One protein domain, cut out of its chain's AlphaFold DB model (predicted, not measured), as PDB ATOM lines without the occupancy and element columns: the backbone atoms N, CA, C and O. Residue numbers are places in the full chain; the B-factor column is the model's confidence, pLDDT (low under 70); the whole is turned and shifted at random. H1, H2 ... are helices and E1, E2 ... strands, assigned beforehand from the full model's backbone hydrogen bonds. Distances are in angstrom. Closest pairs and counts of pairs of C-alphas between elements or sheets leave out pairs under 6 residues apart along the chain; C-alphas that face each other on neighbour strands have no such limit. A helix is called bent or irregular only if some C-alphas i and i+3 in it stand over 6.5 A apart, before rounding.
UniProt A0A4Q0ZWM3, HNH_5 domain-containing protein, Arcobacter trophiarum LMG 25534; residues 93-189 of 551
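AT A GLANCE: This is residues 93 to 189 of the 551 residues of the protein "HNH_5 domain-containing protein" of Arcobacter trophiarum LMG 25534 (UniProt A0A4Q0ZWM3). A long helical arm extends from a small sheet and folds back: E3, E4 and E5 form the sheet, H1a covers one face, and H1b runs away before H2 returns. The hairpin of E1 and E2 makes the opposite end of this rod, 60 by 22 by 18 A. The 97 printed residues hold E1 E2 E3 E4 H1 H2 E5, two named helices and five named strands of mixed class. The larger sheet is mixed, in order E3, E4, E5; the whole is only just loose, close to extended, with a radius of gyration of the C-alphas of 18.4 A.

IN THESE COORDINATES: Find C-alpha 93 at (9.025, -8.860, -29.821), where E1, residues 93 to 97, begins. Next come E2, 100 to 103, E3, 107 to 110, and E4, 116 to 120. H1, 123 to 158, was assigned as one helix by its hydrogen bonds but is bent: C-alphas 132 and 135 are 7.0 A apart. H1a is 123 to 132, 14.8 A; H1b is 135 to 158, 34.5 A. H2 is 164 to 174, 15.5 A; E5, 179 to 183, ends at C-alpha 183, (20.151, -13.266, -39.628).

HOW THE PARTS SIT: E1 and E2 are an antiparallel hairpin, N 95 to O 102 being 2.8 A. So are E3 and E4, with N 109 to O 118 at 3.0 A. E4 and E5 are parallel, with N 119 to O 181 at 2.8 A. E4, H1 H2, E5 is a strand-helix-strand unit, parallel neighbour strands joined through helices, its crossover right-handed. H1a is on the sheet, two layers, at a height of 9.4 A; its closest C-alpha pair with E4 is Ile 119 and Ala 126, 6.7 A. H1a and H1b stand at a steep tilt of 44 degrees. H1b and H2 are near each other, with 8 pairs of C-alphas within 10 A. Every O i to N i+4 pair is within hydrogen-bond range in H1b, 4 of 6 in H1a and 6 of 7 in H2.

THE WHOLE: The farthest C-alphas, Asp 98 and Lys 160, are 60.5 A apart. The printed part has no cut, and its links between named elements are tight. Residues 154 to 160, of which 154 to 158 belong to H1, stand free. In this model pLDDT is under 70 at residues 149 to 176.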
ATOM      1  N   ASP A  93       9.012 -10.310 -29.631       93.06
ATOM      2  CA  ASP A  93       9.025  -8.860 -29.821       93.06
ATOM      3  C   ASP A  93      10.052  -8.518 -30.903       93.06
ATOM      4  O   ASP A  93      11.233  -8.872 -30.794       93.06
ATOM      5  N   VAL A  94       9.606  -7.823 -31.943       92.50
ATOM      6  CA  VAL A  94      10.428  -7.447 -33.095       92.50
ATOM      7  C   VAL A  94      10.456  -5.938 -33.274       92.50
ATOM      8  O   VAL A  94       9.583  -5.203 -32.811       92.50
ATOM      9  N   VAL A  95      11.492  -5.480 -33.960       91.38
ATOM     10  CA  VAL A  95      11.675  -4.102 -34.381       91.38
ATOM     11  C   VAL A  95      11.874  -4.085 -35.883       91.38
ATOM     12  O   VAL A  95      12.781  -4.735 -36.403       91.38
ATOM     13  N   TRP A  96      11.040  -3.307 -36.559       87.69
ATOM     14  CA  TRP A  96      11.256  -2.908 -37.936       87.69
ATOM     15  C   TRP A  96      12.104  -1.635 -37.965       87.69
ATOM     16  O   TRP A  96      11.799  -0.662 -37.268       87.69
ATOM     17  N   LYS A  97      13.181  -1.644 -38.746       86.00
ATOM     18  CA  LYS A  97      14.063  -0.496 -38.963       86.00
ATOM     19  C   LYS A  97      14.792  -0.666 -40.293       86.00
ATOM     20  O   LYS A  97      15.282  -1.756 -40.570       86.00
ATOM     21  N   ASP A  98      14.877   0.392 -41.095       78.88
ATOM     22  CA  ASP A  98      15.608   0.391 -42.374       78.88
ATOM     23  C   ASP A  98      15.211  -0.777 -43.289       78.88
ATOM     24  O   ASP A  98      16.054  -1.439 -43.896       78.88
ATOM     25  N   PHE A  99      13.904  -1.052 -43.353       78.56
ATOM     26  CA  PHE A  99      13.321  -2.152 -44.126       78.56
ATOM     27  C   PHE A  99      13.731  -3.562 -43.681       78.56
ATOM     28  O   PHE A  99      13.472  -4.520 -44.414       78.56
ATOM     29  N   LYS A 100      14.331  -3.704 -42.494       86.00
ATOM     30  CA  LYS A 100      14.665  -4.985 -41.868       86.00
ATOM     31  C   LYS A 100      13.840  -5.214 -40.611       86.00
ATOM     32  O   LYS A 100      13.608  -4.282 -39.838       86.00
ATOM     33  N   VAL A 101      13.427  -6.454 -40.383       89.50
ATOM     34  CA  VAL A 101      12.780  -6.870 -39.135       89.50
ATOM     35  C   VAL A 101      13.772  -7.678 -38.317       89.50
ATOM     36  O   VAL A 101      14.235  -8.729 -38.736       89.50
ATOM     37  N   SER A 102      14.080  -7.214 -37.112       92.75
ATOM     38  CA  SER A 102      15.002  -7.903 -36.208       92.75
ATOM     39  C   SER A 102      14.358  -8.107 -34.839       92.75
ATOM     40  O   SER A 102      13.516  -7.308 -34.422       92.75
ATOM     41  N   PRO A 103      14.710  -9.170 -34.104       94.19
ATOM     42  CA  PRO A 103      14.148  -9.391 -32.787       94.19
ATOM     43  C   PRO A 103      14.735  -8.379 -31.800       94.19
ATOM     44  O   PRO A 103      15.930  -8.081 -31.826       94.19
ATOM     45  N   VAL A 104      13.901  -7.880 -30.885       92.69
ATOM     46  CA  VAL A 104      14.343  -6.990 -29.799       92.69
ATOM     47  C   VAL A 104      15.368  -7.700 -28.918       92.69
ATOM     48  O   VAL A 104      16.351  -7.102 -28.481       92.69
ATOM     49  N   LYS A 105      15.129  -8.986 -28.638       93.62
ATOM     50  CA  LYS A 105      16.020  -9.839 -27.850       93.62
ATOM     51  C   LYS A 105      16.700 -10.849 -28.775       93.62
ATOM     52  O   LYS A 105      15.988 -11.622 -29.414       93.62
ATOM     53  N   PRO A 106      18.043 -10.892 -28.826       94.62
ATOM     54  CA  PRO A 106      18.747 -11.826 -29.689       94.62
ATOM     55  C   PRO A 106      18.547 -13.271 -29.222       94.62
ATOM     56  O   PRO A 106      18.606 -13.572 -28.023       94.62
ATOM     57  N   PHE A 107      18.360 -14.177 -30.175       94.19
ATOM     58  CA  PHE A 107      18.303 -15.618 -29.936       94.19
ATOM     59  C   PHE A 107      19.070 -16.366 -31.026       94.19
ATOM     60  O   PHE A 107      19.501 -15.768 -32.009       94.19
ATOM     61  N   HIS A 108      19.295 -17.664 -30.844       95.06
ATOM     62  CA  HIS A 108      19.929 -18.484 -31.869       95.06
ATOM     63  C   HIS A 108      19.272 -19.856 -31.961       95.06
ATOM     64  O   HIS A 108      18.757 -20.367 -30.966       95.06
ATOM     65  N   LEU A 109      19.294 -20.438 -33.157       91.94
ATOM     66  CA  LEU A 109      18.788 -21.780 -33.431       91.94
ATOM     67  C   LEU A 109      19.856 -22.590 -34.164       91.94
ATOM     68  O   LEU A 109      20.606 -22.050 -34.979       91.94
ATOM     69  N   TYR A 110      19.908 -23.887 -33.882       89.69
ATOM     70  CA  TYR A 110      20.718 -24.826 -34.652       89.69
ATOM     71  C   TYR A 110      19.924 -25.296 -35.869       89.69
ATOM     72  O   TYR A 110      18.721 -25.545 -35.769       89.69
ATOM     73  N   THR A 111      20.602 -25.470 -37.001       86.81
ATOM     74  CA  THR A 111      20.032 -26.210 -38.131       86.81
ATOM     75  C   THR A 111      19.786 -27.670 -37.749       86.81
ATOM     76  O   THR A 111      20.396 -28.194 -36.814       86.81
ATOM     77  N   ILE A 112      18.895 -28.349 -38.478       80.88
ATOM     78  CA  ILE A 112      18.532 -29.756 -38.217       80.88
ATOM     79  C   ILE A 112      19.780 -30.655 -38.233       80.88
ATOM     80  O   ILE A 112      19.951 -31.512 -37.368       80.88
ATOM     81  N   ASP A 113      20.684 -30.408 -39.180       82.19
ATOM     82  CA  ASP A 113      21.966 -31.108 -39.322       82.19
ATOM     83  C   ASP A 113      23.052 -30.644 -38.332       82.19
ATOM     84  O   ASP A 113      24.156 -31.185 -38.327       82.19
ATOM     85  N   LYS A 114      22.749 -29.636 -37.503       82.38
ATOM     86  CA  LYS A 114      23.645 -28.982 -36.539       82.38
ATOM     87  C   LYS A 114      24.942 -28.432 -37.138       82.38
ATOM     88  O   LYS A 114      25.861 -28.126 -36.382       82.38
ATOM     89  N   ARG A 115      25.026 -28.279 -38.464       84.69
ATOM     90  CA  ARG A 115      26.194 -27.682 -39.132       84.69
ATOM     91  C   ARG A 115      26.271 -26.176 -38.922       84.69
ATOM     92  O   ARG A 115      27.370 -25.629 -38.927       84.69
ATOM     93  N   PHE A 116      25.133 -25.527 -38.688       89.06
ATOM     94  CA  PHE A 116      25.060 -24.087 -38.510       89.06
ATOM     95  C   PHE A 116      24.341 -23.708 -37.218       89.06
ATOM     96  O   PHE A 116      23.401 -24.375 -36.774       89.06
ATOM     97  N   VAL A 117      24.768 -22.585 -36.647       93.19
ATOM     98  CA  VAL A 117      24.029 -21.838 -35.632       93.19
ATOM     99  C   VAL A 117      23.647 -20.496 -36.229       93.19
ATOM    100  O   VAL A 117      24.514 -19.683 -36.543       93.19
ATOM    101  N   ILE A 118      22.348 -20.260 -36.375       93.44
ATOM    102  CA  ILE A 118      21.813 -19.009 -36.907       93.44
ATOM    103  C   ILE A 118      21.479 -18.105 -35.726       93.44
ATOM    104  O   ILE A 118      20.636 -18.452 -34.901       93.44
ATOM    105  N   ILE A 119      22.153 -16.962 -35.635       95.75
ATOM    106  CA  ILE A 119      21.871 -15.898 -34.675       95.75
ATOM    107  C   ILE A 119      20.860 -14.949 -35.295       95.75
ATOM    108  O   ILE A 119      21.128 -14.356 -36.331       95.75
ATOM    109  N   TYR A 120      19.743 -14.749 -34.614       94.31
ATOM    110  CA  TYR A 120      18.707 -13.801 -34.987       94.31
ATOM    111  C   TYR A 120      18.876 -12.533 -34.156       94.31
ATOM    112  O   TYR A 120      18.606 -12.539 -32.950       94.31
ATOM    113  N   ALA A 121      19.383 -11.467 -34.772       93.50
ATOM    114  CA  ALA A 121      19.651 -10.181 -34.128       93.50
ATOM    115  C   ALA A 121      20.001  -9.121 -35.179       93.50
ATOM    116  O   ALA A 121      20.563  -9.461 -36.212       93.50
ATOM    117  N   ASN A 122      19.784  -7.834 -34.881       89.88
ATOM    118  CA  ASN A 122      20.400  -6.784 -35.697       89.88
ATOM    119  C   ASN A 122      21.936  -6.894 -35.667       89.88
ATOM    120  O   ASN A 122      22.516  -7.375 -34.689       89.88
ATOM    121  N   GLU A 123      22.583  -6.402 -36.721       85.50
ATOM    122  CA  GLU A 123      24.024  -6.545 -36.957       85.50
ATOM    123  C   GLU A 123      24.886  -6.093 -35.762       85.50
ATOM    124  O   GLU A 123      25.763  -6.825 -35.301       85.50
ATOM    125  N   GLN A 124      24.564  -4.937 -35.171       83.88
ATOM    126  CA  GLN A 124      25.287  -4.391 -34.013       83.88
ATOM    127  C   GLN A 124      25.190  -5.297 -32.773       83.88
ATOM    128  O   GLN A 124      26.155  -5.464 -32.026       83.88
ATOM    129  N   THR A 125      24.021  -5.894 -32.541       89.12
ATOM    130  CA  THR A 125      23.754  -6.749 -31.375       89.12
ATOM    131  C   THR A 125      24.293  -8.165 -31.580       89.12
ATOM    132  O   THR A 125      24.727  -8.812 -30.619       89.12
ATOM    133  N   ALA A 126      24.299  -8.641 -32.827       90.56
ATOM    134  CA  ALA A 126      24.698  -9.991 -33.196       90.56
ATOM    135  C   ALA A 126      26.136 -10.309 -32.770       90.56
ATOM    136  O   ALA A 126      26.369 -11.348 -32.153       90.56
ATOM    137  N   GLU A 127      27.092  -9.403 -32.999       89.06
ATOM    138  CA  GLU A 127      28.502  -9.641 -32.655       89.06
ATOM    139  C   GLU A 127      28.748  -9.709 -31.137       89.06
ATOM    140  O   GLU A 127      29.450 -10.600 -30.634       89.06
ATOM    141  N   SER A 128      28.093  -8.840 -30.356       90.12
ATOM    142  CA  SER A 128      28.164  -8.937 -28.891       90.12
ATOM    143  C   SER A 128      27.512 -10.226 -28.380       90.12
ATOM    144  O   SER A 128      27.989 -10.802 -27.400       90.12
ATOM    145  N   TYR A 129      26.416 -10.681 -28.989       93.62
ATOM    146  CA  TYR A 129      25.724 -11.903 -28.576       93.62
ATOM    147  C   TYR A 129      26.518 -13.167 -28.945       93.62
ATOM    148  O   TYR A 129      26.696 -14.069 -28.118       93.62
ATOM    149  N   LYS A 130      27.080 -13.187 -30.159       91.38
ATOM    150  CA  LYS A 130      27.961 -14.233 -30.687       91.38
ATOM    151  C   LYS A 130      29.153 -14.480 -29.771       91.38
ATOM    152  O   LYS A 130      29.421 -15.621 -29.395       91.38
ATOM    153  N   SER A 131      29.855 -13.411 -29.395       87.31
ATOM    154  CA  SER A 131      31.053 -13.479 -28.551       87.31
ATOM    155  C   SER A 131      30.749 -13.858 -27.098       87.31
ATOM    156  O   SER A 131      31.434 -14.714 -26.538       87.31
ATOM    157  N   LYS A 132      29.723 -13.257 -26.481       90.19
ATOM    158  CA  LYS A 132      29.455 -13.426 -25.042       90.19
ATOM    159  C   LYS A 132      28.713 -14.710 -24.687       90.19
ATOM    160  O   LYS A 132      28.932 -15.211 -23.584       90.19
ATOM    161  N   LYS A 133      27.846 -15.211 -25.575       91.25
ATOM    162  CA  LYS A 133      26.922 -16.317 -25.281       91.25
ATOM    163  C   LYS A 133      27.088 -17.497 -26.237       91.25
ATOM    164  O   LYS A 133      27.490 -18.570 -25.802       91.25
ATOM    165  N   VAL A 134      26.883 -17.290 -27.538       89.81
ATOM    166  CA  VAL A 134      26.794 -18.394 -28.516       89.81
ATOM    167  C   VAL A 134      28.090 -19.199 -28.610       89.81
ATOM    168  O   VAL A 134      28.061 -20.423 -28.531       89.81
ATOM    169  N   LYS A 135      29.254 -18.539 -28.701       88.69
ATOM    170  CA  LYS A 135      30.550 -19.242 -28.728       88.69
ATOM    171  C   LYS A 135      30.818 -20.053 -27.454       88.69
ATOM    172  O   LYS A 135      31.455 -21.102 -27.539       88.69
ATOM    173  N   LYS A 136      30.353 -19.584 -26.289       87.94
ATOM    174  CA  LYS A 136      30.507 -20.307 -25.017       87.94
ATOM    175  C   LYS A 136      29.634 -21.555 -24.998       87.94
ATOM    176  O   LYS A 136      30.162 -22.640 -24.794       87.94
ATOM    177  N   GLU A 137      28.356 -21.413 -25.342       88.44
ATOM    178  CA  GLU A 137      27.409 -22.533 -25.403       88.44
ATOM    179  C   GLU A 137      27.814 -23.585 -26.445       88.44
ATOM    180  O   GLU A 137      27.734 -24.779 -26.173       88.44
ATOM    181  N   ILE A 138      28.323 -23.173 -27.616       86.81
ATOM    182  CA  ILE A 138      28.879 -24.106 -28.612       86.81
ATOM    183  C   ILE A 138      30.032 -24.916 -28.007       86.81
ATOM    184  O   ILE A 138      30.075 -26.135 -28.173       86.81
ATOM    185  N   ASN A 139      30.968 -24.264 -27.310       84.31
ATOM    186  CA  ASN A 139      32.110 -24.953 -26.708       84.31
ATOM    187  C   ASN A 139      31.672 -25.895 -25.569       84.31
ATOM    188  O   ASN A 139      32.147 -27.026 -25.515       84.31
ATOM    189  N   GLU A 140      30.755 -25.470 -24.697       83.38
ATOM    190  CA  GLU A 140      30.203 -26.302 -23.616       83.38
ATOM    191  C   GLU A 140      29.450 -27.523 -24.162       83.38
ATOM    192  O   GLU A 140      29.676 -28.651 -23.719       83.38
ATOM    193  N   ASN A 141      28.620 -27.329 -25.191       79.94
ATOM    194  CA  ASN A 141      27.913 -28.417 -25.863       79.94
ATOM    195  C   ASN A 141      28.877 -29.397 -26.536       79.94
ATOM    196  O   ASN A 141      28.667 -30.609 -26.456       79.94
ATOM    197  N   LEU A 142      29.943 -28.897 -27.168       77.81
ATOM    198  CA  LEU A 142      30.972 -29.735 -27.780       77.81
ATOM    199  C   LEU A 142      31.704 -30.574 -26.720       77.81
ATOM    200  O   LEU A 142      31.868 -31.778 -26.906       77.81
ATOM    201  N   LEU A 143      32.087 -29.970 -25.590       75.25
ATOM    202  CA  LEU A 143      32.733 -30.671 -24.473       75.25
ATOM    203  C   LEU A 143      31.826 -31.758 -23.878       75.25
ATOM    204  O   LEU A 143      32.270 -32.892 -23.691       75.25
ATOM    205  N   ASN A 144      30.546 -31.449 -23.652       73.94
ATOM    206  CA  ASN A 144      29.566 -32.415 -23.152       73.94
ATOM    207  C   ASN A 144      29.356 -33.581 -24.127       73.94
ATOM    208  O   ASN A 144      29.311 -34.740 -23.710       73.94
ATOM    209  N   GLN A 145      29.275 -33.306 -25.432       72.19
ATOM    210  CA  GLN A 145      29.162 -34.356 -26.445       72.19
ATOM    211  C   GLN A 145      30.413 -35.240 -26.499       72.19
ATOM    212  O   GLN A 145      30.279 -36.466 -26.530       72.19
ATOM    213  N   ILE A 146      31.612 -34.647 -26.460       72.31
ATOM    214  CA  ILE A 146      32.880 -35.390 -26.397       72.31
ATOM    215  C   ILE A 146      32.900 -36.293 -25.157       72.31
ATOM    216  O   ILE A 146      33.258 -37.464 -25.266       72.31
ATOM    217  N   PHE A 147      32.462 -35.793 -24.000       72.25
ATOM    218  CA  PHE A 147      32.426 -36.550 -22.746       72.25
ATOM    219  C   PHE A 147      31.433 -37.726 -22.760       72.25
ATOM    220  O   PHE A 147      31.770 -38.836 -22.346       72.25
ATOM    221  N   ILE A 148      30.207 -37.525 -23.254       72.00
ATOM    222  CA  ILE A 148      29.207 -38.603 -23.356       72.00
ATOM    223  C   ILE A 148      29.687 -39.681 -24.333       72.00
ATOM    224  O   ILE A 148      29.568 -40.882 -24.069       72.00
ATOM    225  N   LYS A 149      30.251 -39.267 -25.472       67.88
ATOM    226  CA  LYS A 149      30.682 -40.200 -26.511       67.88
ATOM    227  C   LYS A 149      31.973 -40.914 -26.130       67.88
ATOM    228  O   LYS A 149      32.071 -42.097 -26.419       67.88
ATOM    229  N   SER A 150      32.909 -40.270 -25.425       68.75
ATOM    230  CA  SER A 150      34.105 -40.942 -24.896       68.75
ATOM    231  C   SER A 150      33.734 -42.052 -23.909       68.75
ATOM    232  O   SER A 150      34.304 -43.137 -23.986       68.75
ATOM    233  N   LYS A 151      32.704 -41.852 -23.073       69.69
ATOM    234  CA  LYS A 151      32.131 -42.919 -22.232       69.69
ATOM    235  C   LYS A 151      31.530 -44.063 -23.057       69.69
ATOM    236  O   LYS A 151      31.831 -45.223 -22.789       69.69
ATOM    237  N   LYS A 152      30.726 -43.753 -24.082       67.69
ATOM    238  CA  LYS A 152      30.125 -44.764 -24.977       67.69
ATOM    239  C   LYS A 152      31.181 -45.536 -25.783       67.69
ATOM    240  O   LYS A 152      31.049 -46.736 -25.988       67.69
ATOM    241  N   LEU A 153      32.227 -44.851 -26.238       63.56
ATOM    242  CA  LEU A 153      33.323 -45.415 -27.028       63.56
ATOM    243  C   LEU A 153      34.266 -46.263 -26.173       63.56
ATOM    244  O   LEU A 153      34.715 -47.304 -26.640       63.56
ATOM    245  N   LYS A 154      34.514 -45.873 -24.914       66.62
ATOM    246  CA  LYS A 154      35.236 -46.704 -23.941       66.62
ATOM    247  C   LYS A 154      34.538 -48.057 -23.757       66.62
ATOM    248  O   LYS A 154      35.186 -49.088 -23.882       66.62
ATOM    249  N   TRP A 155      33.214 -48.040 -23.599       63.53
ATOM    250  CA  TRP A 155      32.391 -49.251 -23.544       63.53
ATOM    251  C   TRP A 155      32.462 -50.086 -24.842       63.53
ATOM    252  O   TRP A 155      32.654 -51.292 -24.781       63.53
ATOM    253  N   LEU A 156      32.395 -49.474 -26.033       60.34
ATOM    254  CA  LEU A 156      32.492 -50.202 -27.318       60.34
ATOM    255  C   LEU A 156      33.874 -50.835 -27.576       60.34
ATOM    256  O   LEU A 156      33.949 -51.903 -28.186       60.34
ATOM    257  N   ASN A 157      34.956 -50.193 -27.118       60.84
ATOM    258  CA  ASN A 157      36.317 -50.738 -27.189       60.84
ATOM    259  C   ASN A 157      36.502 -51.937 -26.252       60.84
ATOM    260  O   ASN A 157      37.145 -52.911 -26.634       60.84
ATOM    261  N   GLU A 158      35.906 -51.892 -25.057       65.50
ATOM    262  CA  GLU A 158      35.895 -53.024 -24.121       65.50
ATOM    263  C   GLU A 158      35.176 -54.253 -24.720       65.50
ATOM    264  O   GLU A 158      35.562 -55.385 -24.433       65.50
ATOM    265  N   VAL A 159      34.216 -54.049 -25.633       63.34
ATOM    266  CA  VAL A 159      33.467 -55.118 -26.331       63.34
ATOM    267  C   VAL A 159      34.062 -55.472 -27.724       63.34
ATOM    268  O   VAL A 159      33.542 -56.344 -28.412       63.34
ATOM    269  N   LYS A 160      35.196 -54.870 -28.139       68.88
ATOM    270  CA  LYS A 160      35.938 -55.129 -29.408       68.88
ATOM    271  C   LYS A 160      35.139 -54.948 -30.719       68.88
ATOM    272  O   LYS A 160      35.341 -55.694 -31.674       68.88
ATOM    273  N   ILE A 161      34.251 -53.955 -30.803       60.84
ATOM    274  CA  ILE A 161      33.319 -53.807 -31.947       60.84
ATOM    275  C   ILE A 161      33.839 -52.894 -33.091       60.84
ATOM    276  O   ILE A 161      33.320 -52.971 -34.200       60.84
ATOM    277  N   LEU A 162      34.856 -52.039 -32.889       59.78
ATOM    278  CA  LEU A 162      35.267 -51.011 -33.876       59.78
ATOM    279  C   LEU A 162      36.776 -51.001 -34.182       59.78
ATOM    280  O   LEU A 162      37.594 -51.268 -33.303       59.78
ATOM    281  N   THR A 163      37.151 -50.633 -35.419       63.88
ATOM    282  CA  THR A 163      38.556 -50.440 -35.826       63.88
ATOM    283  C   THR A 163      39.042 -48.996 -35.593       63.88
ATOM    284  O   THR A 163      38.262 -48.042 -35.589       63.88
ATOM    285  N   LEU A 164      40.358 -48.805 -35.425       61.50
ATOM    286  CA  LEU A 164      40.990 -47.496 -35.159       61.50
ATOM    287  C   LEU A 164      40.786 -46.448 -36.272       61.50
ATOM    288  O   LEU A 164      40.795 -45.248 -35.992       61.50
ATOM    289  N   LYS A 165      40.602 -46.873 -37.528       63.34
ATOM    290  CA  LYS A 165      40.373 -45.956 -38.660       63.34
ATOM    291  C   LYS A 165      38.931 -45.445 -38.691       63.34
ATOM    292  O   LYS A 165      38.721 -44.245 -38.863       63.34
ATOM    293  N   ASP A 166      37.964 -46.321 -38.418       63.69
ATOM    294  CA  ASP A 166      36.552 -45.939 -38.272       63.69
ATOM    295  C   ASP A 166      36.367 -44.972 -37.094       63.69
ATOM    296  O   ASP A 166      35.596 -44.014 -37.179       63.69
ATOM    297  N   PHE A 167      37.153 -45.171 -36.026       62.00
ATOM    298  CA  PHE A 167      37.218 -44.285 -34.864       62.00
ATOM    299  C   PHE A 167      37.658 -42.863 -35.233       62.00
ATOM    300  O   PHE A 167      36.975 -41.903 -34.878       62.00
ATOM    301  N   GLN A 168      38.765 -42.699 -35.963       62.38
ATOM    302  CA  GLN A 168      39.271 -41.370 -36.328       62.38
ATOM    303  C   GLN A 168      38.329 -40.631 -37.286       62.38
ATOM    304  O   GLN A 168      38.075 -39.440 -37.092       62.38
ATOM    305  N   TYR A 169      37.760 -41.328 -38.274       63.75
ATOM    306  CA  TYR A 169      36.850 -40.716 -39.241       63.75
ATOM    307  C   TYR A 169      35.536 -40.263 -38.584       63.75
ATOM    308  O   TYR A 169      35.189 -39.082 -38.666       63.75
ATOM    309  N   GLN A 170      34.861 -41.147 -37.831       61.28
ATOM    310  CA  GLN A 170      33.620 -40.802 -37.120       61.28
ATOM    311  C   GLN A 170      33.820 -39.735 -36.038       61.28
ATOM    312  O   GLN A 170      32.887 -38.990 -35.735       61.28
ATOM    313  N   PHE A 171      35.007 -39.655 -35.432       61.44
ATOM    314  CA  PHE A 171      35.333 -38.600 -34.474       61.44
ATOM    315  C   PHE A 171      35.564 -37.253 -35.183       61.44
ATOM    316  O   PHE A 171      35.062 -36.227 -34.727       61.44
ATOM    317  N   SER A 172      36.244 -37.251 -36.338       61.12
ATOM    318  CA  SER A 172      36.572 -36.038 -37.105       61.12
ATOM    319  C   SER A 172      35.360 -35.340 -37.737       61.12
ATOM    320  O   SER A 172      35.255 -34.115 -37.656       61.12
ATOM    321  N   GLU A 173      34.401 -36.085 -38.297       58.97
ATOM    322  CA  GLU A 173      33.161 -35.504 -38.836       58.97
ATOM    323  C   GLU A 173      32.235 -34.978 -37.733       58.97
ATOM    324  O   GLU A 173      31.528 -33.991 -37.925       58.97
ATOM    325  N   PHE A 174      32.268 -35.605 -36.556       57.59
ATOM    326  CA  PHE A 174      31.377 -35.298 -35.438       57.59
ATOM    327  C   PHE A 174      31.851 -34.124 -34.567       57.59
ATOM    328  O   PHE A 174      31.037 -33.471 -33.922       57.59
ATOM    329  N   CYS A 175      33.154 -33.835 -34.545       59.38
ATOM    330  CA  CYS A 175      33.732 -32.725 -33.780       59.38
ATOM    331  C   CYS A 175      33.810 -31.402 -34.563       59.38
ATOM    332  O   CYS A 175      34.441 -30.452 -34.088       59.38
ATOM    333  N   ARG A 176      33.189 -31.306 -35.748       69.88
ATOM    334  CA  ARG A 176      33.141 -30.042 -36.493       69.88
ATOM    335  C   ARG A 176      32.343 -29.008 -35.702       69.88
ATOM    336  O   ARG A 176      31.175 -29.213 -35.381       69.88
ATOM    337  N   LYS A 177      32.992 -27.886 -35.379       80.25
ATOM    338  CA  LYS A 177      32.311 -26.741 -34.771       80.25
ATOM    339  C   LYS A 177      31.297 -26.190 -35.774       80.25
ATOM    340  O   LYS A 177      31.676 -26.004 -36.931       80.25
ATOM    341  N   PRO A 178      30.056 -25.917 -35.345       85.69
ATOM    342  CA  PRO A 178      29.079 -25.325 -36.234       85.69
ATOM    343  C   PRO A 178      29.544 -23.941 -36.676       85.69
ATOM    344  O   PRO A 178      30.109 -23.173 -35.886       85.69
ATOM    345  N   GLU A 179      29.286 -23.621 -37.935       89.88
ATOM    346  CA  GLU A 179      29.497 -22.281 -38.458       89.88
ATOM    347  C   GLU A 179      28.391 -21.348 -37.945       89.88
ATOM    348  O   GLU A 179      27.227 -21.736 -37.824       89.88
ATOM    349  N   VAL A 180      28.754 -20.113 -37.590       90.94
ATOM    350  CA  VAL A 180      27.812 -19.145 -37.016       90.94
ATOM    351  C   VAL A 180      27.399 -18.138 -38.078       90.94
ATOM    352  O   VAL A 180      28.224 -17.332 -38.508       90.94
ATOM    353  N   ILE A 181      26.115 -18.144 -38.422       92.88
ATOM    354  CA  ILE A 181      25.491 -17.238 -39.392       92.88
ATOM    355  C   ILE A 181      24.674 -16.187 -38.635       92.88
ATOM    356  O   ILE A 181      24.095 -16.484 -37.590       92.88
ATOM    357  N   ILE A 182      24.627 -14.959 -39.147       92.50
ATOM    358  CA  ILE A 182      23.791 -13.879 -38.608       92.50
ATOM    359  C   ILE A 182      22.604 -13.665 -39.552       92.50
ATOM    360  O   ILE A 182      22.784 -13.536 -40.758       92.50
ATOM    361  N   CYS A 183      21.404 -13.634 -38.985       91.25
ATOM    362  CA  CYS A 183      20.151 -13.266 -39.628       91.25
ATOM    363  C   CYS A 183      19.650 -11.977 -38.964       91.25
ATOM    364  O   CYS A 183      19.199 -11.984 -37.813       91.25
ATOM    365  N   ASP A 184      19.790 -10.862 -39.677       89.56
ATOM    366  CA  ASP A 184      19.420  -9.521 -39.218       89.56
ATOM    367  C   ASP A 184      18.112  -8.999 -39.830       89.56
ATOM    368  O   ASP A 184      17.659  -7.910 -39.475       89.56
ATOM    369  N   ASP A 185      17.497  -9.800 -40.699       90.44
ATOM    370  CA  ASP A 185      16.202  -9.562 -41.320       90.44
ATOM    371  C   ASP A 185      15.387 -10.862 -41.306       90.44
ATOM    372  O   ASP A 185      15.743 -11.837 -41.971       90.44
ATOM    373  N   ILE A 186      14.328 -10.896 -40.499       89.12
ATOM    374  CA  ILE A 186      13.434 -12.045 -40.364       89.12
ATOM    375  C   ILE A 186      12.164 -11.791 -41.163       89.12
ATOM    376  O   ILE A 186      11.522 -10.755 -41.004       89.12
ATOM    377  N   ASP A 187      11.761 -12.779 -41.955       83.81
ATOM    378  CA  ASP A 187      10.468 -12.766 -42.625       83.81
ATOM    379  C   ASP A 187       9.375 -13.390 -41.741       83.81
ATOM    380  O   ASP A 187       9.589 -14.403 -41.066       83.81
ATOM    381  N   GLY A 188       8.194 -12.778 -41.734       80.81
ATOM    382  CA  GLY A 188       7.052 -13.254 -40.967       80.81
ATOM    383  C   GLY A 188       5.977 -12.200 -40.718       80.81
ATOM    384  O   GLY A 188       6.166 -11.000 -40.914       80.81
ATOM    385  N   LEU A 189       4.814 -12.663 -40.247       81.69
ATOM    386  CA  LEU A 189       3.682 -11.795 -39.934       81.69
ATOM    387  C   LEU A 189       3.951 -10.994 -38.655       81.69
ATOM    388  O   LEU A 189       3.925 -11.543 -37.546       81.69
TER     389      LEU A 189